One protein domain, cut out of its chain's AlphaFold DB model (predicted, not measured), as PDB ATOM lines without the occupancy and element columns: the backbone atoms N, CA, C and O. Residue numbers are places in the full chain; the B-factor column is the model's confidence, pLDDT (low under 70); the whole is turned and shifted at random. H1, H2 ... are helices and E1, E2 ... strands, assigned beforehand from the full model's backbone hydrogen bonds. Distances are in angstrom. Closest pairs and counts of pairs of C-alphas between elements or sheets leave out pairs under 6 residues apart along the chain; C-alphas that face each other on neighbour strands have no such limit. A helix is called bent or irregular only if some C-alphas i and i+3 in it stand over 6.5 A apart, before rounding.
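What this domain is: This is residues 221 to 375 of the 943 residues of the protein "Diacylglycerol kinase" of Thelohanellus kitauei (UniProt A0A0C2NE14). A strongly twisted sheet of four strands, E4 E3 E5 E6, makes the core, with H1 and H5 over one face and H3 over the other, a three-layered body. To one side of it, near H2, lies a small hairpin of E1 and E2, and the opening residues 221 to 236 form a long stretch with no named element. The printed part has 155 residues, with five named helices and seven named strands in the order E1 E2 E3 H1 E4 H2 E5 H3 E6 H4 H5 E7. The larger sheet is parallel throughout, the pair E1 and E2 is antiparallel, and the class is mixed, helices and strands. The whole is compact, with a radius of gyration of the C-alphas of 14.8 A and spans of 42 by 39 by 30 A.

How they stand to each other: E1, residues 237 to 240, and E2, residues 243 to 246, are a hairpin with a tight link, antiparallel at 145 degrees; N 238 and O 245 are within hydrogen-bond range at 2.9 A. E3, residues 255 to 260, is an inner strand of the larger sheet. H1, residues 268 to 278, is on that sheet at a height over the sheet of 8.9 A, over E3 and along the strands, at 13 degrees on the local plane; the closest C-alphas of the two are those of Ile 259 and Gly 268, 6.2 A apart. E4, residues 284 to 287, is an edge strand parallel to E3, with N 285 and O 257 at 2.8 A. E3, H1 and E4 form a strand-helix-strand unit, two parallel neighbour strands with a helix between, and its crossover is right-handed. H2, residues 292 to 298, only grazes the sheet with residues 292 to 295; its closest C-alpha to E2 is that of Leu 298, 6.9 A from that of Glu 245. E5, residues 304 to 310, is parallel to E3, with N 258 and O 307 at 2.8 A. E4, H2 and E5 form a split unit, with E3 between its two strands, also right-handed. H3, residues 312 to 324, is on the face opposite H1, at a height over the sheet of 9.3 A. With its residues 318 to 322 alone it touches H2, closest at the C-alphas of Leu 296 and Ile 322, 6.6 A, at a steep tilt of 45 degrees, the same way. E6, residues 332 to 338, is the other edge strand, parallel to E5, with N 308 and O 335 at 2.8 A; E5, H3 and E6 form another right-handed strand-helix-strand unit. H4, residues 344 to 348, only grazes the sheet and only just touches H3, with 3 pairs of C-alphas within 8 A, through residue 312 of H3 alone; the closest C-alphas are those of Asp 312 and Phe 345, 5.9 A. H5, residues 358 to 369, is on the same face as H1 and touches it with residues 358 to 361 alone, at a steep tilt of 64 degrees, the same way; the closest C-alphas are those of Phe 271 and Thr 358, 5.9 A. H5 is irregular: C-alphas 359 and 362 are 7.3 A apart. E7, residues 372 to 375, pairs with no named strand. Every O i to N i+4 pair is within hydrogen-bond range in H2, H3 and H4, against 6 of 7 in H1 and 6 of 8 in H5.

Where its parts are: E1 begins at C-alpha 237 (-9.469, 38.709, 28.222). From first to last C-alpha, E3 measures 16.7 A, H1 15.7 A, E5 18.7 A, H3 18.6 A, E6 18.7 A and H5 17.7 A. E5 runs from C-alpha 304 (-4.512, 26.543, 20.535) to C-alpha 310 (12.081, 21.864, 27.859). E7 ends at C-alpha 375 (-0.209, 12.716, 14.621).

The domain as a whole: The two C-alphas farthest apart are those of Asp 241 and Gly 353, 43.8 A. The printed part has no cut, and no link between named elements is long. The mean pLDDT of the printed part is 75.3; 56 residues are under 70, among them residues 221 to 246, 261 to 267 and 276 to 282.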
ATOM      1  N   ALA A 221       3.784  46.304  12.681       29.22
ATOM      2  CA  ALA A 221       3.951  46.413  11.230       29.22
ATOM      3  C   ALA A 221       5.280  45.800  10.729       29.22
ATOM      4  O   ALA A 221       5.385  45.403   9.570       29.22
ATOM      5  N   SER A 222       6.280  45.630  11.607       32.22
ATOM      6  CA  SER A 222       7.530  44.917  11.293       32.22
ATOM      7  C   SER A 222       7.423  43.381  11.388       32.22
ATOM      8  O   SER A 222       8.325  42.667  10.942       32.22
ATOM      9  N   PHE A 223       6.299  42.850  11.891       33.72
ATOM     10  CA  PHE A 223       5.947  41.423  11.847       33.72
ATOM     11  C   PHE A 223       5.260  40.998  10.534       33.72
ATOM     12  O   PHE A 223       4.784  39.865  10.448       33.72
ATOM     13  N   GLY A 224       5.259  41.865   9.512       31.94
ATOM     14  CA  GLY A 224       4.516  41.786   8.242       31.94
ATOM     15  C   GLY A 224       4.675  40.548   7.338       31.94
ATOM     16  O   GLY A 224       4.256  40.601   6.194       31.94
ATOM     17  N   ASP A 225       5.210  39.426   7.825       37.34
ATOM     18  CA  ASP A 225       5.281  38.143   7.105       37.34
ATOM     19  C   ASP A 225       4.762  36.932   7.919       37.34
ATOM     20  O   ASP A 225       4.904  35.789   7.476       37.34
ATOM     21  N   VAL A 226       4.272  37.118   9.154       37.59
ATOM     22  CA  VAL A 226       3.988  36.002  10.086       37.59
ATOM     23  C   VAL A 226       2.505  35.928  10.471       37.59
ATOM     24  O   VAL A 226       2.153  36.076  11.637       37.59
ATOM     25  N   ALA A 227       1.622  35.670   9.505       38.56
ATOM     26  CA  ALA A 227       0.209  35.378   9.778       38.56
ATOM     27  C   ALA A 227      -0.103  33.864   9.663       38.56
ATOM     28  O   ALA A 227       0.372  33.254   8.700       38.56
ATOM     29  N   PRO A 228      -0.903  33.258  10.577       48.06
ATOM     30  CA  PRO A 228      -1.584  33.851  11.727       48.06
ATOM     31  C   PRO A 228      -1.017  33.290  13.041       48.06
ATOM     32  O   PRO A 228      -1.568  32.371  13.651       48.06
ATOM     33  N   ILE A 229       0.087  33.858  13.523       61.16
ATOM     34  CA  ILE A 229       0.409  33.741  14.945       61.16
ATOM     35  C   ILE A 229      -0.529  34.696  15.671       61.16
ATOM     36  O   ILE A 229      -0.285  35.897  15.727       61.16
ATOM     37  N   TYR A 230      -1.649  34.165  16.156       65.19
ATOM     38  CA  TYR A 230      -2.666  34.990  16.792       65.19
ATOM     39  C   TYR A 230      -2.224  35.391  18.206       65.19
ATOM     40  O   TYR A 230      -2.071  34.554  19.108       65.19
ATOM     41  N   ILE A 231      -1.978  36.690  18.371       64.12
ATOM     42  CA  ILE A 231      -1.716  37.342  19.652       64.12
ATOM     43  C   ILE A 231      -3.071  37.770  20.214       64.12
ATOM     44  O   ILE A 231      -3.846  38.429  19.529       64.12
ATOM     45  N   ILE A 232      -3.364  37.381  21.454       58.69
ATOM     46  CA  ILE A 232      -4.644  37.693  22.091       58.69
ATOM     47  C   ILE A 232      -4.646  39.167  22.490       58.69
ATOM     48  O   ILE A 232      -3.844  39.595  23.328       58.69
ATOM     49  N   GLU A 233      -5.570  39.930  21.917       52.91
ATOM     50  CA  GLU A 233      -5.812  41.315  22.313       52.91
ATOM     51  C   GLU A 233      -6.257  41.387  23.783       52.91
ATOM     52  O   GLU A 233      -7.061  40.562  24.224       52.91
ATOM     53  N   PRO A 234      -5.792  42.373  24.565       52.88
ATOM     54  CA  PRO A 234      -6.216  42.523  25.958       52.88
ATOM     55  C   PRO A 234      -7.734  42.642  26.154       52.88
ATOM     56  O   PRO A 234      -8.252  42.107  27.128       52.88
ATOM     57  N   SER A 235      -8.455  43.240  25.201       51.88
ATOM     58  CA  SER A 235      -9.926  43.339  25.187       51.88
ATOM     59  C   SER A 235     -10.642  41.977  25.156       51.88
ATOM     60  O   SER A 235     -11.808  41.873  25.540       51.88
ATOM     61  N   LYS A 236      -9.955  40.921  24.703       57.41
ATOM     62  CA  LYS A 236     -10.466  39.545  24.605       57.41
ATOM     63  C   LYS A 236     -10.239  38.723  25.874       57.41
ATOM     64  O   LYS A 236     -10.599  37.550  25.914       57.41
ATOM     65  N   VAL A 237      -9.646  39.320  26.905       58.34
ATOM     66  CA  VAL A 237      -9.469  38.709  28.222       58.34
ATOM     67  C   VAL A 237     -10.435  39.378  29.190       58.34
ATOM     68  O   VAL A 237     -10.321  40.568  29.465       58.34
ATOM     69  N   LYS A 238     -11.390  38.612  29.712       56.47
ATOM     70  CA  LYS A 238     -12.403  39.088  30.661       56.47
ATOM     71  C   LYS A 238     -12.172  38.458  32.026       56.47
ATOM     72  O   LYS A 238     -11.593  37.378  32.134       56.47
ATOM     73  N   ILE A 239     -12.637  39.133  33.070       51.16
ATOM     74  CA  ILE A 239     -12.699  38.576  34.420       51.16
ATOM     75  C   ILE A 239     -14.175  38.409  34.759       51.16
ATOM     76  O   ILE A 239     -14.902  39.394  34.852       51.16
ATOM     77  N   VAL A 240     -14.604  37.161  34.915       52.03
ATOM     78  CA  VAL A 240     -15.973  36.778  35.270       52.03
ATOM     79  C   VAL A 240     -15.877  35.932  36.537       52.03
ATOM     80  O   VAL A 240     -15.085  34.994  36.595       52.03
ATOM     81  N   ASP A 241     -16.600  36.302  37.595       49.12
ATOM     82  CA  ASP A 241     -16.586  35.604  38.894       49.12
ATOM     83  C   ASP A 241     -15.176  35.360  39.476       49.12
ATOM     84  O   ASP A 241     -14.842  34.260  39.929       49.12
ATOM     85  N   ASN A 242     -14.310  36.382  39.432       43.91
ATOM     86  CA  ASN A 242     -12.895  36.308  39.835       43.91
ATOM     87  C   ASN A 242     -12.065  35.252  39.073       43.91
ATOM     88  O   ASN A 242     -11.004  34.823  39.538       43.91
ATOM     89  N   LYS A 243     -12.516  34.835  37.885       45.69
ATOM     90  CA  LYS A 243     -11.812  33.917  36.983       45.69
ATOM     91  C   LYS A 243     -11.573  34.588  35.638       45.69
ATOM     92  O   LYS A 243     -12.412  35.325  35.136       45.69
ATOM     93  N   PHE A 244     -10.406  34.328  35.056       52.03
ATOM     94  CA  PHE A 244     -10.095  34.800  33.714       52.03
ATOM     95  C   PHE A 244     -10.788  33.930  32.671       52.03
ATOM     96  O   PHE A 244     -10.660  32.704  32.698       52.03
ATOM     97  N   GLU A 245     -11.441  34.583  31.724       62.97
ATOM     98  CA  GLU A 245     -12.001  33.978  30.525       62.97
ATOM     99  C   GLU A 245     -11.345  34.606  29.296       62.97
ATOM    100  O   GLU A 245     -11.090  35.812  29.247       62.97
ATOM    101  N   ILE A 246     -11.022  33.770  28.313       69.06
ATOM    102  CA  ILE A 246     -10.378  34.180  27.066       69.06
ATOM    103  C   ILE A 246     -11.376  33.930  25.935       69.06
ATOM    104  O   ILE A 246     -11.751  32.789  25.676       69.06
ATOM    105  N   ASP A 247     -11.778  35.001  25.261       71.06
ATOM    106  CA  ASP A 247     -12.809  35.012  24.223       71.06
ATOM    107  C   ASP A 247     -12.163  35.252  22.851       71.06
ATOM    108  O   ASP A 247     -11.966  36.387  22.418       71.06
ATOM    109  N   VAL A 248     -11.739  34.175  22.187       68.81
ATOM    110  CA  VAL A 248     -10.970  34.236  20.925       68.81
ATOM    111  C   VAL A 248     -11.739  33.720  19.706       68.81
ATOM    112  O   VAL A 248     -11.187  33.716  18.612       68.81
ATOM    113  N   GLY A 249     -13.012  33.346  19.859       69.69
ATOM    114  CA  GLY A 249     -13.809  32.716  18.800       69.69
ATOM    115  C   GLY A 249     -13.336  31.300  18.421       69.69
ATOM    116  O   GLY A 249     -12.209  30.898  18.711       69.69
ATOM    117  N   ASP A 250     -14.200  30.532  17.753       69.88
ATOM    118  CA  ASP A 250     -14.002  29.083  17.536       69.88
ATOM    119  C   ASP A 250     -13.024  28.711  16.402       69.88
ATOM    120  O   ASP A 250     -12.558  27.562  16.317       69.88
ATOM    121  N   GLU A 251     -12.711  29.676  15.535       68.25
ATOM    122  CA  GLU A 251     -11.883  29.496  14.332       68.25
ATOM    123  C   GLU A 251     -10.412  29.902  14.528       68.25
ATOM    124  O   GLU A 251      -9.548  29.555  13.717       68.25
ATOM    125  N   LEU A 252     -10.087  30.615  15.611       76.38
ATOM    126  CA  LEU A 252      -8.729  31.103  15.856       76.38
ATOM    127  C   LEU A 252      -7.899  30.106  16.671       76.38
ATOM    128  O   LEU A 252      -8.396  29.404  17.547       76.38
ATOM    129  N   TRP A 253      -6.596  30.071  16.381       83.69
ATOM    130  CA  TRP A 253      -5.626  29.194  17.043       83.69
ATOM    131  C   TRP A 253      -4.494  30.003  17.706       83.69
ATOM    132  O   TRP A 253      -3.360  29.985  17.202       83.69
ATOM    133  N   PRO A 254      -4.760  30.717  18.821       85.00
ATOM    134  CA  PRO A 254      -3.742  31.440  19.586       85.00
ATOM    135  C   PRO A 254      -2.524  30.584  19.920       85.00
ATOM    136  O   PRO A 254      -2.627  29.382  20.177       85.00
ATOM    137  N   VAL A 255      -1.358  31.228  19.965       85.88
ATOM    138  CA  VAL A 255      -0.121  30.590  20.421       85.88
ATOM    139  C   VAL A 255       0.043  30.816  21.918       85.88
ATOM    140  O   VAL A 255       0.053  31.953  22.377       85.88
ATOM    141  N   PHE A 256       0.214  29.740  22.673       90.00
ATOM    142  CA  PHE A 256       0.632  29.764  24.068       90.00
ATOM    143  C   PHE A 256       2.032  29.180  24.190       90.00
ATOM    144  O   PHE A 256       2.433  28.290  23.439       90.00
ATOM    145  N   VAL A 257       2.791  29.677  25.155       90.19
ATOM    146  CA  VAL A 257       4.177  29.308  25.403       90.19
ATOM    147  C   VAL A 257       4.304  28.898  26.861       90.19
ATOM    148  O   VAL A 257       3.968  29.664  27.760       90.19
ATOM    149  N   ILE A 258       4.820  27.699  27.104       91.56
ATOM    150  CA  ILE A 258       5.136  27.195  28.437       91.56
ATOM    151  C   ILE A 258       6.607  26.813  28.444       91.56
ATOM    152  O   ILE A 258       7.030  25.973  27.655       91.56
ATOM    153  N   ILE A 259       7.402  27.406  29.333       87.56
ATOM    154  CA  ILE A 259       8.838  27.115  29.423       87.56
ATOM    155  C   ILE A 259       9.189  26.619  30.815       87.56
ATOM    156  O   ILE A 259       8.935  27.288  31.818       87.56
ATOM    157  N   ASN A 260       9.831  25.454  30.861       85.56
ATOM    158  CA  ASN A 260      10.468  24.932  32.054       85.56
ATOM    159  C   ASN A 260      11.805  25.622  32.292       85.56
ATOM    160  O   ASN A 260      12.812  25.309  31.652       85.56
ATOM    161  N   ILE A 261      11.817  26.552  33.248       69.88
ATOM    162  CA  ILE A 261      13.014  27.326  33.598       69.88
ATOM    163  C   ILE A 261      14.100  26.465  34.256       69.88
ATOM    164  O   ILE A 261      15.263  26.853  34.249       69.88
ATOM    165  N   ARG A 262      13.742  25.276  34.768       67.88
ATOM    166  CA  ARG A 262      14.692  24.276  35.289       67.88
ATOM    167  C   ARG A 262      15.293  23.391  34.186       67.88
ATOM    168  O   ARG A 262      16.054  22.470  34.478       67.88
ATOM    169  N   GLY A 263      14.939  23.633  32.921       61.94
ATOM    170  CA  GLY A 263      15.487  22.925  31.765       61.94
ATOM    171  C   GLY A 263      17.003  23.116  31.631       61.94
ATOM    172  O   GLY A 263      17.520  24.216  31.812       61.94
ATOM    173  N   GLY A 264      17.715  22.039  31.285       56.12
ATOM    174  CA  GLY A 264      19.169  21.876  31.460       56.12
ATOM    175  C   GLY A 264      20.122  22.817  30.706       56.12
ATOM    176  O   GLY A 264      21.320  22.571  30.729       56.12
ATOM    177  N   SER A 265      19.635  23.864  30.038       60.34
ATOM    178  CA  SER A 265      20.466  24.936  29.472       60.34
ATOM    179  C   SER A 265      20.480  26.217  30.318       60.34
ATOM    180  O   SER A 265      21.241  27.123  29.998       60.34
ATOM    181  N   ASN A 266      19.628  26.334  31.351       61.53
ATOM    182  CA  ASN A 266      19.392  27.556  32.145       61.53
ATOM    183  C   ASN A 266      19.009  28.811  31.325       61.53
ATOM    184  O   ASN A 266      18.908  29.907  31.869       61.53
ATOM    185  N   LYS A 267      18.724  28.663  30.024       68.56
ATOM    186  CA  LYS A 267      18.322  29.757  29.120       68.56
ATOM    187  C   LYS A 267      16.821  30.040  29.136       68.56
ATOM    188  O   LYS A 267      16.370  30.972  28.477       68.56
ATOM    189  N   GLY A 268      16.029  29.256  29.873       73.38
ATOM    190  CA  GLY A 268      14.566  29.361  29.870       73.38
ATOM    191  C   GLY A 268      14.057  30.777  30.167       73.38
ATOM    192  O   GLY A 268      13.153  31.251  29.485       73.38
ATOM    193  N   ILE A 269      14.702  31.487  31.099       67.81
ATOM    194  CA  ILE A 269      14.353  32.870  31.469       67.81
ATOM    195  C   ILE A 269      14.553  33.843  30.295       67.81
ATOM    196  O   ILE A 269      13.733  34.737  30.084       67.81
ATOM    197  N   GLU A 270      15.614  33.677  29.501       69.25
ATOM    198  CA  GLU A 270      15.874  34.528  28.332       69.25
ATOM    199  C   GLU A 270      14.785  34.352  27.269       69.25
ATOM    200  O   GLU A 270      14.270  35.338  26.740       69.25
ATOM    201  N   PHE A 271      14.386  33.105  26.996       78.31
ATOM    202  CA  PHE A 271      13.309  32.812  26.050       78.31
ATOM    203  C   PHE A 271      11.958  33.320  26.544       78.31
ATOM    204  O   PHE A 271      11.219  33.902  25.761       78.31
ATOM    205  N   ILE A 272      11.653  33.173  27.836       73.44
ATOM    206  CA  ILE A 272      10.439  33.738  28.434       73.44
ATOM    207  C   ILE A 272      10.363  35.246  28.219       73.44
ATOM    208  O   ILE A 272       9.330  35.745  27.777       73.44
ATOM    209  N   ARG A 273      11.448  35.974  28.507       64.00
ATOM    210  CA  ARG A 273      11.497  37.431  28.311       64.00
ATOM    211  C   ARG A 273      11.254  37.799  26.855       64.00
ATOM    212  O   ARG A 273      10.454  38.684  26.580       64.00
ATOM    213  N   ALA A 274      11.894  37.085  25.938       65.75
ATOM    214  CA  ALA A 274      11.731  37.337  24.517       65.75
ATOM    215  C   ALA A 274      10.316  37.001  24.012       65.75
ATOM    216  O   ALA A 274       9.760  37.763  23.232       65.75
ATOM    217  N   PHE A 275       9.683  35.924  24.486       72.19
ATOM    218  CA  PHE A 275       8.293  35.625  24.135       72.19
ATOM    219  C   PHE A 275       7.304  36.626  24.744       72.19
ATOM    220  O   PHE A 275       6.368  37.016  24.058       72.19
ATOM    221  N   LYS A 276       7.527  37.100  25.978       66.75
ATOM    222  CA  LYS A 276       6.715  38.154  26.622       66.75
ATOM    223  C   LYS A 276       6.841  39.528  25.954       66.75
ATOM    224  O   LYS A 276       6.030  40.400  26.240       66.75
ATOM    225  N   TYR A 277       7.859  39.726  25.117       58.75
ATOM    226  CA  TYR A 277       7.991  40.915  24.274       58.75
ATOM    227  C   TYR A 277       7.124  40.827  23.007       58.75
ATOM    228  O   TYR A 277       6.750  41.848  22.451       58.75
ATOM    229  N   ILE A 278       6.805  39.610  22.553       60.19
ATOM    230  CA  ILE A 278       6.061  39.361  21.308       60.19
ATOM    231  C   ILE A 278       4.577  39.102  21.589       60.19
ATOM    232  O   ILE A 278       3.715  39.584  20.865       60.19
ATOM    233  N   PHE A 279       4.276  38.313  22.617       63.28
ATOM    234  CA  PHE A 279       2.930  37.844  22.933       63.28
ATOM    235  C   PHE A 279       2.334  38.568  24.136       63.28
ATOM    236  O   PHE A 279       3.056  39.048  25.014       63.28
ATOM    237  N   ASN A 280       1.003  38.530  24.240       63.53
ATOM    238  CA  ASN A 280       0.319  38.894  25.473       63.53
ATOM    239  C   ASN A 280       0.864  38.038  26.632       63.53
ATOM    240  O   ASN A 280       1.102  36.838  26.481       63.53
ATOM    241  N   ARG A 281       1.069  38.631  27.812       61.75
ATOM    242  CA  ARG A 281       1.645  37.922  28.968       61.75
ATOM    243  C   ARG A 281       0.812  36.721  29.406       61.75
ATOM    244  O   ARG A 281       1.401  35.748  29.865       61.75
ATOM    245  N   ILE A 282      -0.509  36.747  29.201       67.00
ATOM    246  CA  ILE A 282      -1.385  35.592  29.467       67.00
ATOM    247  C   ILE A 282      -1.083  34.394  28.551       67.00
ATOM    248  O   ILE A 282      -1.485  33.271  28.838       67.00
ATOM    249  N   GLN A 283      -0.359  34.612  27.450       76.62
ATOM    250  CA  GLN A 283       0.065  33.565  26.531       76.62
ATOM    251  C   GLN A 283       1.417  32.946  26.914       76.62
ATOM    252  O   GLN A 283       1.774  31.926  26.336       76.62
ATOM    253  N   VAL A 284       2.178  33.501  27.869       76.62
ATOM    254  CA  VAL A 284       3.562  33.068  28.152       76.62
ATOM    255  C   VAL A 284       3.770  32.730  29.628       76.62
ATOM    256  O   VAL A 284       3.848  33.614  30.484       76.62
ATOM    257  N   TRP A 285       3.964  31.443  29.915       77.06
ATOM    258  CA  TRP A 285       4.003  30.894  31.267       77.06
ATOM    259  C   TRP A 285       5.322  30.211  31.617       77.06
ATOM    260  O   TRP A 285       5.951  29.519  30.815       77.06
ATOM    261  N   GLU A 286       5.697  30.363  32.880       78.31
ATOM    262  CA  GLU A 286       6.904  29.798  33.475       78.31
ATOM    263  C   GLU A 286       6.533  28.627  34.384       78.31
ATOM    264  O   GLU A 286       5.845  28.813  35.387       78.31
ATOM    265  N   ILE A 287       7.015  27.425  34.080       72.38
ATOM    266  CA  ILE A 287       6.899  26.269  34.982       72.38
ATOM    267  C   ILE A 287       8.256  26.043  35.675       72.38
ATOM    268  O   ILE A 287       9.299  26.161  35.027       72.38
ATOM    269  N   PRO A 288       8.284  25.756  36.990       58.03
ATOM    270  CA  PRO A 288       7.143  25.411  37.844       58.03
ATOM    271  C   PRO A 288       6.493  26.592  38.589       58.03
ATOM    272  O   PRO A 288       5.667  26.345  39.459       58.03
ATOM    273  N   ILE A 289       6.862  27.850  38.299       61.19
ATOM    274  CA  ILE A 289       6.338  29.031  39.019       61.19
ATOM    275  C   ILE A 289       4.806  29.058  38.979       61.19
ATOM    276  O   ILE A 289       4.157  29.245  40.006       61.19
ATOM    277  N   TYR A 290       4.231  28.819  37.800       60.72
ATOM    278  CA  TYR A 290       2.793  28.727  37.612       60.72
ATOM    279  C   TYR A 290       2.354  27.256  37.538       60.72
ATOM    280  O   TYR A 290       2.877  26.501  36.713       60.72
ATOM    281  N   PRO A 291       1.379  26.819  38.357       70.44
ATOM    282  CA  PRO A 291       0.886  25.447  38.310       70.44
ATOM    283  C   PRO A 291       0.216  25.125  36.969       70.44
ATOM    284  O   PRO A 291      -0.820  25.702  36.631       70.44
ATOM    285  N   LEU A 292       0.754  24.143  36.241       78.56
ATOM    286  CA  LEU A 292       0.278  23.759  34.906       78.56
ATOM    287  C   LEU A 292      -1.220  23.414  34.873       78.56
ATOM    288  O   LEU A 292      -1.934  23.867  33.984       78.56
ATOM    289  N   LYS A 293      -1.730  22.717  35.897       77.44
ATOM    290  CA  LYS A 293      -3.164  22.399  36.040       77.44
ATOM    291  C   LYS A 293      -4.068  23.630  35.997       77.44
ATOM    292  O   LYS A 293      -5.173  23.554  35.475       77.44
ATOM    293  N   LYS A 294      -3.625  24.759  36.564       72.56
ATOM    294  CA  LYS A 294      -4.397  26.011  36.549       72.56
ATOM    295  C   LYS A 294      -4.385  26.630  35.153       72.56
ATOM    296  O   LYS A 294      -5.440  27.024  34.674       72.56
ATOM    297  N   ILE A 295      -3.225  26.634  34.493       79.81
ATOM    298  CA  ILE A 295      -3.070  27.131  33.119       79.81
ATOM    299  C   ILE A 295      -3.989  26.351  32.172       79.81
ATOM    300  O   ILE A 295      -4.781  26.943  31.454       79.81
ATOM    301  N   LEU A 296      -3.957  25.018  32.221       86.06
ATOM    302  CA  LEU A 296      -4.751  24.174  31.324       86.06
ATOM    303  C   LEU A 296      -6.265  24.304  31.543       86.06
ATOM    304  O   LEU A 296      -7.023  24.193  30.585       86.06
ATOM    305  N   ARG A 297      -6.722  24.599  32.768       81.31
ATOM    306  CA  ARG A 297      -8.143  24.906  33.016       81.31
ATOM    307  C   ARG A 297      -8.605  26.152  32.265       81.31
ATOM    308  O   ARG A 297      -9.714  26.137  31.749       81.31
ATOM    309  N   LEU A 298      -7.759  27.184  32.176       77.06
ATOM    310  CA  LEU A 298      -8.061  28.401  31.410       77.06
ATOM    311  C   LEU A 298      -8.162  28.117  29.906       77.06
ATOM    312  O   LEU A 298      -8.928  28.763  29.204       77.06
ATOM    313  N   LEU A 299      -7.404  27.134  29.412       85.00
ATOM    314  CA  LEU A 299      -7.334  26.796  27.988       85.00
ATOM    315  C   LEU A 299      -8.336  25.720  27.554       85.00
ATOM    316  O   LEU A 299      -8.363  25.355  26.382       85.00
ATOM    317  N   LYS A 300      -9.149  25.190  28.476       85.00
ATOM    318  CA  LYS A 300      -9.944  23.977  28.241       85.00
ATOM    319  C   LYS A 300     -10.902  24.082  27.049       85.00
ATOM    320  O   LYS A 300     -11.086  23.102  26.332       85.00
ATOM    321  N   ASN A 301     -11.469  25.266  26.839       83.38
ATOM    322  CA  ASN A 301     -12.492  25.518  25.824       83.38
ATOM    323  C   ASN A 301     -11.936  26.229  24.579       83.38
ATOM    324  O   ASN A 301     -12.701  26.781  23.799       83.38
ATOM    325  N   ILE A 302     -10.614  26.253  24.403       85.38
ATOM    326  CA  ILE A 302      -9.949  27.014  23.343       85.38
ATOM    327  C   ILE A 302      -9.168  26.038  22.466       85.38
ATOM    328  O   ILE A 302      -8.556  25.097  22.972       85.38
ATOM    329  N   LYS A 303      -9.162  26.260  21.148       89.38
ATOM    330  CA  LYS A 303      -8.203  25.610  20.246       89.38
ATOM    331  C   LYS A 303      -6.916  26.421  20.237       89.38
ATOM    332  O   LYS A 303      -6.957  27.633  20.056       89.38
ATOM    333  N   PHE A 304      -5.762  25.795  20.429       90.62
ATOM    334  CA  PHE A 304      -4.512  26.543  20.535       90.62
ATOM    335  C   PHE A 304      -3.280  25.792  20.042       90.62
ATOM    336  O   PHE A 304      -3.199  24.562  20.022       90.62
ATOM    337  N   HIS A 305      -2.269  26.568  19.666       91.31
ATOM    338  CA  HIS A 305      -0.918  26.070  19.483       91.31
ATOM    339  C   HIS A 305      -0.138  26.218  20.789       91.31
ATOM    340  O   HIS A 305      -0.152  27.283  21.400       91.31
ATOM    341  N   LEU A 306       0.583  25.180  21.201       95.19
ATOM    342  CA  LEU A 306       1.355  25.178  22.437       95.19
ATOM    343  C   LEU A 306       2.842  24.977  22.159       95.19
ATOM    344  O   LEU A 306       3.267  23.891  21.769       95.19
ATOM    345  N   ILE A 307       3.649  26.004  22.409       94.69
ATOM    346  CA  ILE A 307       5.108  25.902  22.425       94.69
ATOM    347  C   ILE A 307       5.546  25.432  23.814       94.69
ATOM    348  O   ILE A 307       5.326  26.128  24.803       94.69
ATOM    349  N   ILE A 308       6.210  24.281  23.885       94.56
ATOM    350  CA  ILE A 308       6.754  23.717  25.122       94.56
ATOM    351  C   ILE A 308       8.279  23.840  25.098       94.56
ATOM    352  O   ILE A 308       8.955  23.206  24.289       94.56
ATOM    353  N   GLY A 309       8.827  24.661  25.993       91.19
ATOM    354  CA  GLY A 309      10.258  24.801  26.242       91.19
ATOM    355  C   GLY A 309      10.742  23.843  27.316       91.19
ATOM    356  O   GLY A 309      10.418  24.008  28.489       91.19
ATOM    357  N   GLY A 310      11.556  22.863  26.932       88.12
ATOM    358  CA  GLY A 310      12.081  21.864  27.859       88.12
ATOM    359  C   GLY A 310      12.867  20.756  27.165       88.12
ATOM    360  O   GLY A 310      13.322  20.922  26.033       88.12
ATOM    361  N   GLY A 311      13.057  19.647  27.880       86.06
ATOM    362  CA  GLY A 311      13.507  18.371  27.311       86.06
ATOM    363  C   GLY A 311      12.351  17.381  27.161       86.06
ATOM    364  O   GLY A 311      11.211  17.713  27.487       86.06
ATOM    365  N   ASP A 312      12.659  16.159  26.727       86.31
ATOM    366  CA  ASP A 312      11.671  15.122  26.394       86.31
ATOM    367  C   ASP A 312      10.695  14.832  27.555       86.31
ATOM    368  O   ASP A 312       9.480  14.915  27.374       86.31
ATOM    369  N   GLY A 313      11.200  14.676  28.786       84.69
ATOM    370  CA  GLY A 313      10.354  14.493  29.975       84.69
ATOM    371  C   GLY A 313       9.426  15.677  30.297       84.69
ATOM    372  O   GLY A 313       8.315  15.483  30.784       84.69
ATOM    373  N   THR A 314       9.815  16.919  29.970       87.25
ATOM    374  CA  THR A 314       8.916  18.083  30.137       87.25
ATOM    375  C   THR A 314       7.753  18.013  29.152       87.25
ATOM    376  O   THR A 314       6.623  18.315  29.521       87.25
ATOM    377  N   ILE A 315       8.021  17.600  27.912       90.50
ATOM    378  CA  ILE A 315       7.002  17.465  26.869       90.50
ATOM    379  C   ILE A 315       6.006  16.368  27.264       90.50
ATOM    380  O   ILE A 315       4.803  16.625  27.290       90.50
ATOM    381  N   GLY A 316       6.502  15.193  27.665       90.06
ATOM    382  CA  GLY A 316       5.662  14.078  28.112       90.06
ATOM    383  C   GLY A 316       4.824  14.408  29.352       90.06
ATOM    384  O   GLY A 316       3.642  14.054  29.419       90.06
ATOM    385  N   TRP A 317       5.386  15.150  30.315       89.44
ATOM    386  CA  TRP A 317       4.633  15.633  31.477       89.44
ATOM    387  C   TRP A 317       3.497  16.576  31.071       89.44
ATOM    388  O   TRP A 317       2.355  16.371  31.482       89.44
ATOM    389  N   VAL A 318       3.780  17.565  30.218       92.25
ATOM    390  CA  VAL A 318       2.761  18.518  29.755       92.25
ATOM    391  C   VAL A 318       1.643  17.806  28.989       92.25
ATOM    392  O   VAL A 318       0.477  18.078  29.256       92.25
ATOM    393  N   MET A 319       1.963  16.854  28.105       93.38
ATOM    394  CA  MET A 319       0.953  16.041  27.406       93.38
ATOM    395  C   MET A 319       0.057  15.266  28.379       93.38
ATOM    396  O   MET A 319      -1.161  15.222  28.208       93.38
ATOM    397  N   SER A 320       0.647  14.698  29.432       91.19
ATOM    398  CA  SER A 320      -0.102  13.978  30.466       91.19
ATOM    399  C   SER A 320      -1.070  14.905  31.209       91.19
ATOM    400  O   SER A 320      -2.223  14.547  31.434       91.19
ATOM    401  N   GLU A 321      -0.638  16.121  31.545       91.75
ATOM    402  CA  GLU A 321      -1.490  17.114  32.210       91.75
ATOM    403  C   GLU A 321      -2.603  17.644  31.292       91.75
ATOM    404  O   GLU A 321      -3.712  17.882  31.765       91.75
ATOM    405  N   ILE A 322      -2.357  17.765  29.981       93.69
ATOM    406  CA  ILE A 322      -3.392  18.100  28.985       93.69
ATOM    407  C   ILE A 322      -4.489  17.027  28.965       93.69
ATOM    408  O   ILE A 322      -5.674  17.360  29.020       93.69
ATOM    409  N   GLN A 323      -4.103  15.746  28.957       91.12
ATOM    410  CA  GLN A 323      -5.051  14.628  29.004       91.12
ATOM    411  C   GLN A 323      -5.843  14.618  30.321       91.12
ATOM    412  O   GLN A 323      -7.063  14.480  30.300       91.12
ATOM    413  N   ILE A 324      -5.180  14.841  31.464       90.56
ATOM    414  CA  ILE A 324      -5.831  14.939  32.786       90.56
ATOM    415  C   ILE A 324      -6.808  16.123  32.848       90.56
ATOM    416  O   ILE A 324      -7.862  16.023  33.477       90.56
ATOM    417  N   ALA A 325      -6.488  17.244  32.198       91.06
ATOM    418  CA  ALA A 325      -7.376  18.402  32.110       91.06
ATOM    419  C   ALA A 325      -8.620  18.147  31.231       91.06
ATOM    420  O   ALA A 325      -9.558  18.952  31.252       91.06
ATOM    421  N   GLY A 326      -8.647  17.034  30.488       92.06
ATOM    422  CA  GLY A 326      -9.726  16.682  29.570       92.06
ATOM    423  C   GLY A 326      -9.763  17.578  28.334       92.06
ATOM    424  O   GLY A 326     -10.844  17.836  27.813       92.06
ATOM    425  N   ILE A 327      -8.610  18.101  27.906       92.94
ATOM    426  CA  ILE A 327      -8.495  18.876  26.667       92.94
ATOM    427  C   ILE A 327      -8.420  17.886  25.497       92.94
ATOM    428  O   ILE A 327      -7.508  17.053  25.480       92.94
ATOM    429  N   PRO A 328      -9.335  17.963  24.514       91.19
ATOM    430  CA  PRO A 328      -9.279  17.117  23.327       91.19
ATOM    431  C   PRO A 328      -7.957  17.296  22.574       91.19
ATOM    432  O   PRO A 328      -7.503  18.422  22.360       91.19
ATOM    433  N   SER A 329      -7.325  16.204  22.140       87.50
ATOM    434  CA  SER A 329      -6.012  16.282  21.485       87.50
ATOM    435  C   SER A 329      -6.047  17.028  20.148       87.50
ATOM    436  O   SER A 329      -5.052  17.631  19.757       87.50
ATOM    437  N   ASN A 330      -7.199  17.063  19.474       88.94
ATOM    438  CA  ASN A 330      -7.442  17.869  18.277       88.94
ATOM    439  C   ASN A 330      -7.593  19.374  18.559       88.94
ATOM    440  O   ASN A 330      -7.543  20.148  17.608       88.94
ATOM    441  N   ASN A 331      -7.738  19.801  19.818       91.06
ATOM    442  CA  ASN A 331      -7.774  21.216  20.202       91.06
ATOM    443  C   ASN A 331      -6.382  21.774  20.532       91.06
ATOM    444  O   ASN A 331      -6.244  22.976  20.750       91.06
ATOM    445  N   VAL A 332      -5.337  20.939  20.548       93.50
ATOM    446  CA  VAL A 332      -3.972  21.373  20.856       93.50
ATOM    447  C   VAL A 332      -2.976  20.897  19.805       93.50
ATOM    448  O   VAL A 332      -2.886  19.717  19.479       93.50
ATOM    449  N   LYS A 333      -2.174  21.828  19.286       93.50
ATOM    450  CA  LYS A 333      -1.045  21.528  18.391       93.50
ATOM    451  C   LYS A 333       0.263  21.862  19.086       93.50
ATOM    452  O   LYS A 333       0.537  23.026  19.379       93.50
ATOM    453  N   ILE A 334       1.083  20.853  19.348       95.81
ATOM    454  CA  ILE A 334       2.290  20.990  20.167       95.81
ATOM    455  C   ILE A 334       3.500  21.339  19.302       95.81
ATOM    456  O   ILE A 334       3.700  20.796  18.221       95.81
ATOM    457  N   THR A 335       4.332  22.254  19.785       94.62
ATOM    458  CA  THR A 335       5.601  22.659  19.177       94.62
ATOM    459  C   THR A 335       6.701  22.614  20.223       94.62
ATOM    460  O   THR A 335       6.506  23.047  21.355       94.62
ATOM    461  N   VAL A 336       7.872  22.103  19.855       92.44
ATOM    462  CA  VAL A 336       8.932  21.798  20.821       92.44
ATOM    463  C   VAL A 336      10.077  22.779  20.716       92.44
ATOM    464  O   VAL A 336      10.795  22.780  19.721       92.44
ATOM    465  N   LEU A 337      10.293  23.550  21.779       92.12
ATOM    466  CA  LEU A 337      11.443  24.430  21.929       92.12
ATOM    467  C   LEU A 337      12.568  23.669  22.674       92.12
ATOM    468  O   LEU A 337      12.457  23.447  23.885       92.12
ATOM    469  N   PRO A 338      13.653  23.255  21.981       90.44
ATOM    470  CA  PRO A 338      14.639  22.300  22.494       90.44
ATOM    471  C   PRO A 338      15.612  22.926  23.500       90.44
ATOM    472  O   PRO A 338      16.748  23.272  23.163       90.44
ATOM    473  N   LEU A 339      15.175  23.051  24.755       86.62
ATOM    474  CA  LEU A 339      15.974  23.601  25.859       86.62
ATOM    475  C   LEU A 339      16.655  22.524  26.723       86.62
ATOM    476  O   LEU A 339      17.444  22.871  27.606       86.62
ATOM    477  N   GLY A 340      16.360  21.237  26.492       79.31
ATOM    478  CA  GLY A 340      16.946  20.088  27.197       79.31
ATOM    479  C   GLY A 340      18.275  19.565  26.622       79.31
ATOM    480  O   GLY A 340      18.818  20.088  25.651       79.31
ATOM    481  N   THR A 341      18.825  18.512  27.245       73.81
ATOM    482  CA  THR A 341      20.080  17.856  26.818       73.81
ATOM    483  C   THR A 341      19.853  16.745  25.777       73.81
ATOM    484  O   THR A 341      20.586  16.723  24.783       73.81
ATOM    485  N   GLY A 342      18.836  15.892  25.973       73.38
ATOM    486  CA  GLY A 342      18.462  14.746  25.120       73.38
ATOM    487  C   GLY A 342      17.763  15.167  23.830       73.38
ATOM    488  O   GLY A 342      18.372  15.056  22.777       73.38
ATOM    489  N   ASN A 343      16.594  15.811  23.910       85.00
ATOM    490  CA  ASN A 343      15.809  16.434  22.822       85.00
ATOM    491  C   ASN A 343      15.560  15.520  21.605       85.00
ATOM    492  O   ASN A 343      15.534  15.999  20.463       85.00
ATOM    493  N   ASP A 344      15.452  14.211  21.815       89.75
ATOM    494  CA  ASP A 344      15.179  13.245  20.745       89.75
ATOM    495  C   ASP A 344      13.797  13.487  20.129       89.75
ATOM    496  O   ASP A 344      13.669  13.547  18.903       89.75
ATOM    497  N   PHE A 345      12.811  13.826  20.963       90.94
ATOM    498  CA  PHE A 345      11.485  14.242  20.515       90.94
ATOM    499  C   PHE A 345      11.596  15.419  19.530       90.94
ATOM    500  O   PHE A 345      11.097  15.382  18.408       90.94
ATOM    501  N   SER A 346      12.336  16.467  19.902       92.25
ATOM    502  CA  SER A 346      12.545  17.648  19.047       92.25
ATOM    503  C   SER A 346      13.186  17.306  17.692       92.25
ATOM    504  O   SER A 346      12.842  17.896  16.660       92.25
ATOM    505  N   ARG A 347      14.129  16.354  17.664       91.50
ATOM    506  CA  ARG A 347      14.794  15.923  16.423       91.50
ATOM    507  C   ARG A 347      13.845  15.163  15.506       91.50
ATOM    508  O   ARG A 347      13.834  15.484  14.316       91.50
ATOM    509  N   ALA A 348      13.021  14.263  16.043       91.00
ATOM    510  CA  ALA A 348      12.034  13.507  15.267       91.00
ATOM    511  C   ALA A 348      11.057  14.423  14.499       91.00
ATOM    512  O   ALA A 348      10.704  14.151  13.348       91.00
ATOM    513  N   PHE A 349      10.706  15.576  15.079       92.50
ATOM    514  CA  PHE A 349       9.841  16.580  14.444       92.50
ATOM    515  C   PHE A 349      10.594  17.686  13.681       92.50
ATOM    516  O   PHE A 349       9.982  18.611  13.146       92.50
ATOM    517  N   GLY A 350      11.924  17.604  13.569       90.06
ATOM    518  CA  GLY A 350      12.732  18.511  12.747       90.06
ATOM    519  C   GLY A 350      13.069  19.867  13.382       90.06
ATOM    520  O   GLY A 350      13.662  20.715  12.710       90.06
ATOM    521  N   TRP A 351      12.758  20.069  14.664       90.12
ATOM    522  CA  TRP A 351      13.097  21.278  15.430       90.12
ATOM    523  C   TRP A 351      14.570  21.325  15.852       90.12
ATOM    524  O   TRP A 351      15.114  22.395  16.130       90.12
ATOM    525  N   GLY A 352      15.247  20.178  15.777       87.81
ATOM    526  CA  GLY A 352      16.686  20.047  15.984       87.81
ATOM    527  C   GLY A 352      17.059  19.808  17.442       87.81
ATOM    528  O   GLY A 352      16.210  19.668  18.316       87.81
ATOM    529  N   GLY A 353      18.363  19.715  17.698       83.56
ATOM    530  CA  GLY A 353      18.867  19.379  19.024       83.56
ATOM    531  C   GLY A 353      18.895  20.553  19.998       83.56
ATOM    532  O   GLY A 353      18.813  20.312  21.196       83.56
ATOM    533  N   GLU A 354      19.038  21.798  19.540       83.00
ATOM    534  CA  GLU A 354      19.227  22.976  20.401       83.00
ATOM    535  C   GLU A 354      18.736  24.265  19.748       83.00
ATOM    536  O   GLU A 354      18.775  24.408  18.523       83.00
ATOM    537  N   ILE A 355      18.376  25.235  20.588       78.00
ATOM    538  CA  ILE A 355      18.225  26.632  20.200       78.00
ATOM    539  C   ILE A 355      19.101  27.531  21.084       78.00
ATOM    540  O   ILE A 355      18.884  27.692  22.281       78.00
ATOM    541  N   ASN A 356      20.135  28.118  20.479       65.25
ATOM    542  CA  ASN A 356      21.224  28.724  21.257       65.25
ATOM    543  C   ASN A 356      21.020  30.215  21.550       65.25
ATOM    544  O   ASN A 356      21.760  30.752  22.372       65.25
ATOM    545  N   SER A 357      20.076  30.876  20.871       70.31
ATOM    546  CA  SER A 357      19.878  32.325  20.954       70.31
ATOM    547  C   SER A 357      18.420  32.718  20.729       70.31
ATOM    548  O   SER A 357      17.765  32.215  19.811       70.31
ATOM    549  N   THR A 358      17.958  33.675  21.531       63.06
ATOM    550  CA  THR A 358      16.644  34.322  21.438       63.06
ATOM    551  C   THR A 358      16.477  35.156  20.165       63.06
ATOM    552  O   THR A 358      15.362  35.296  19.674       63.06
ATOM    553  N   THR A 359      17.573  35.605  19.539       57.78
ATOM    554  CA  THR A 359      17.557  36.306  18.233       57.78
ATOM    555  C   THR A 359      16.903  35.489  17.115       57.78
ATOM    556  O   THR A 359      16.487  36.029  16.095       57.78
ATOM    557  N   LYS A 360      16.785  34.169  17.303       65.94
ATOM    558  CA  LYS A 360      16.170  33.246  16.347       65.94
ATOM    559  C   LYS A 360      14.677  33.022  16.596       65.94
ATOM    560  O   LYS A 360      14.087  32.253  15.845       65.94
ATOM    561  N   ILE A 361      14.057  33.645  17.603       72.81
ATOM    562  CA  ILE A 361      12.644  33.405  17.948       72.81
ATOM    563  C   ILE A 361      11.708  33.808  16.809       72.81
ATOM    564  O   ILE A 361      10.837  33.026  16.452       72.81
ATOM    565  N   THR A 362      11.926  34.949  16.157       67.19
ATOM    566  CA  THR A 362      11.128  35.354  14.983       67.19
ATOM    567  C   THR A 362      11.232  34.328  13.854       67.19
ATOM    568  O   THR A 362      10.232  33.925  13.266       67.19
ATOM    569  N   LYS A 363      12.440  33.816  13.595       71.50
ATOM    570  CA  LYS A 363      12.680  32.738  12.626       71.50
ATOM    571  C   LYS A 363      12.011  31.424  13.040       71.50
ATOM    572  O   LYS A 363      11.497  30.705  12.190       71.50
ATOM    573  N   TYR A 364      12.026  31.113  14.331       81.25
ATOM    574  CA  TYR A 364      11.405  29.928  14.908       81.25
ATOM    575  C   TYR A 364       9.878  29.969  14.767       81.25
ATOM    576  O   TYR A 364       9.276  29.003  14.306       81.25
ATOM    577  N   LEU A 365       9.271  31.117  15.065       77.81
ATOM    578  CA  LEU A 365       7.855  31.402  14.854       77.81
ATOM    579  C   LEU A 365       7.475  31.336  13.364       77.81
ATOM    580  O   LEU A 365       6.492  30.691  13.009       77.81
ATOM    581  N   LYS A 366       8.312  31.875  12.464       73.94
ATOM    582  CA  LYS A 366       8.152  31.673  11.012       73.94
ATOM    583  C   LYS A 366       8.166  30.184  10.649       73.94
ATOM    584  O   LYS A 366       7.303  29.733   9.908       73.94
ATOM    585  N   TRP A 367       9.105  29.389  11.171       81.81
ATOM    586  CA  TRP A 367       9.128  27.941  10.914       81.81
ATOM    587  C   TRP A 367       7.877  27.226  11.415       81.81
ATOM    588  O   TRP A 367       7.408  26.314  10.741       81.81
ATOM    589  N   MET A 368       7.337  27.646  12.556       84.44
ATOM    590  CA  MET A 368       6.090  27.123  13.110       84.44
ATOM    591  C   MET A 368       4.911  27.357  12.173       84.44
ATOM    592  O   MET A 368       4.160  26.420  11.924       84.44
ATOM    593  N   ASN A 369       4.823  28.544  11.575       76.56
ATOM    594  CA  ASN A 369       3.769  28.878  10.620       76.56
ATOM    595  C   ASN A 369       3.768  27.971   9.372       76.56
ATOM    596  O   ASN A 369       2.717  27.633   8.846       76.56
ATOM    597  N   TYR A 370       4.951  27.539   8.922       78.81
ATOM    598  CA  TYR A 370       5.114  26.625   7.780       78.81
ATOM    599  C   TYR A 370       5.217  25.145   8.182       78.81
ATOM    600  O   TYR A 370       5.589  24.296   7.366       78.81
ATOM    601  N   SER A 371       4.981  24.821   9.452       86.69
ATOM    602  CA  SER A 371       5.024  23.444   9.934       86.69
ATOM    603  C   SER A 371       3.674  22.771   9.750       86.69
ATOM    604  O   SER A 371       2.623  23.397   9.847       86.69
ATOM    605  N   VAL A 372       3.704  21.465   9.513       87.75
ATOM    606  CA  VAL A 372       2.493  20.651   9.361       87.75
ATOM    607  C   VAL A 372       2.225  19.889  10.649       87.75
ATOM    608  O   VAL A 372       3.171  19.336  11.216       87.75
ATOM    609  N   PRO A 373       0.971  19.834  11.127       91.12
ATOM    610  CA  PRO A 373       0.615  18.952  12.225       91.12
ATOM    611  C   PRO A 373       0.765  17.497  11.777       91.12
ATOM    612  O   PRO A 373       0.302  17.109  10.707       91.12
ATOM    613  N   VAL A 374       1.419  16.699  12.608       92.94
ATOM    614  CA  VAL A 374       1.579  15.258  12.432       92.94
ATOM    615  C   VAL A 374       1.052  14.591  13.694       92.94
ATOM    616  O   VAL A 374       1.340  15.045  14.802       92.94
ATOM    617  N   ALA A 375       0.239  13.555  13.520       94.75
ATOM    618  CA  ALA A 375      -0.209  12.716  14.621       94.75
ATOM    619  C   ALA A 375       1.001  12.034  15.276       94.75
ATOM    620  O   ALA A 375       1.933  11.663  14.579       94.75
TER     621      ALA A 375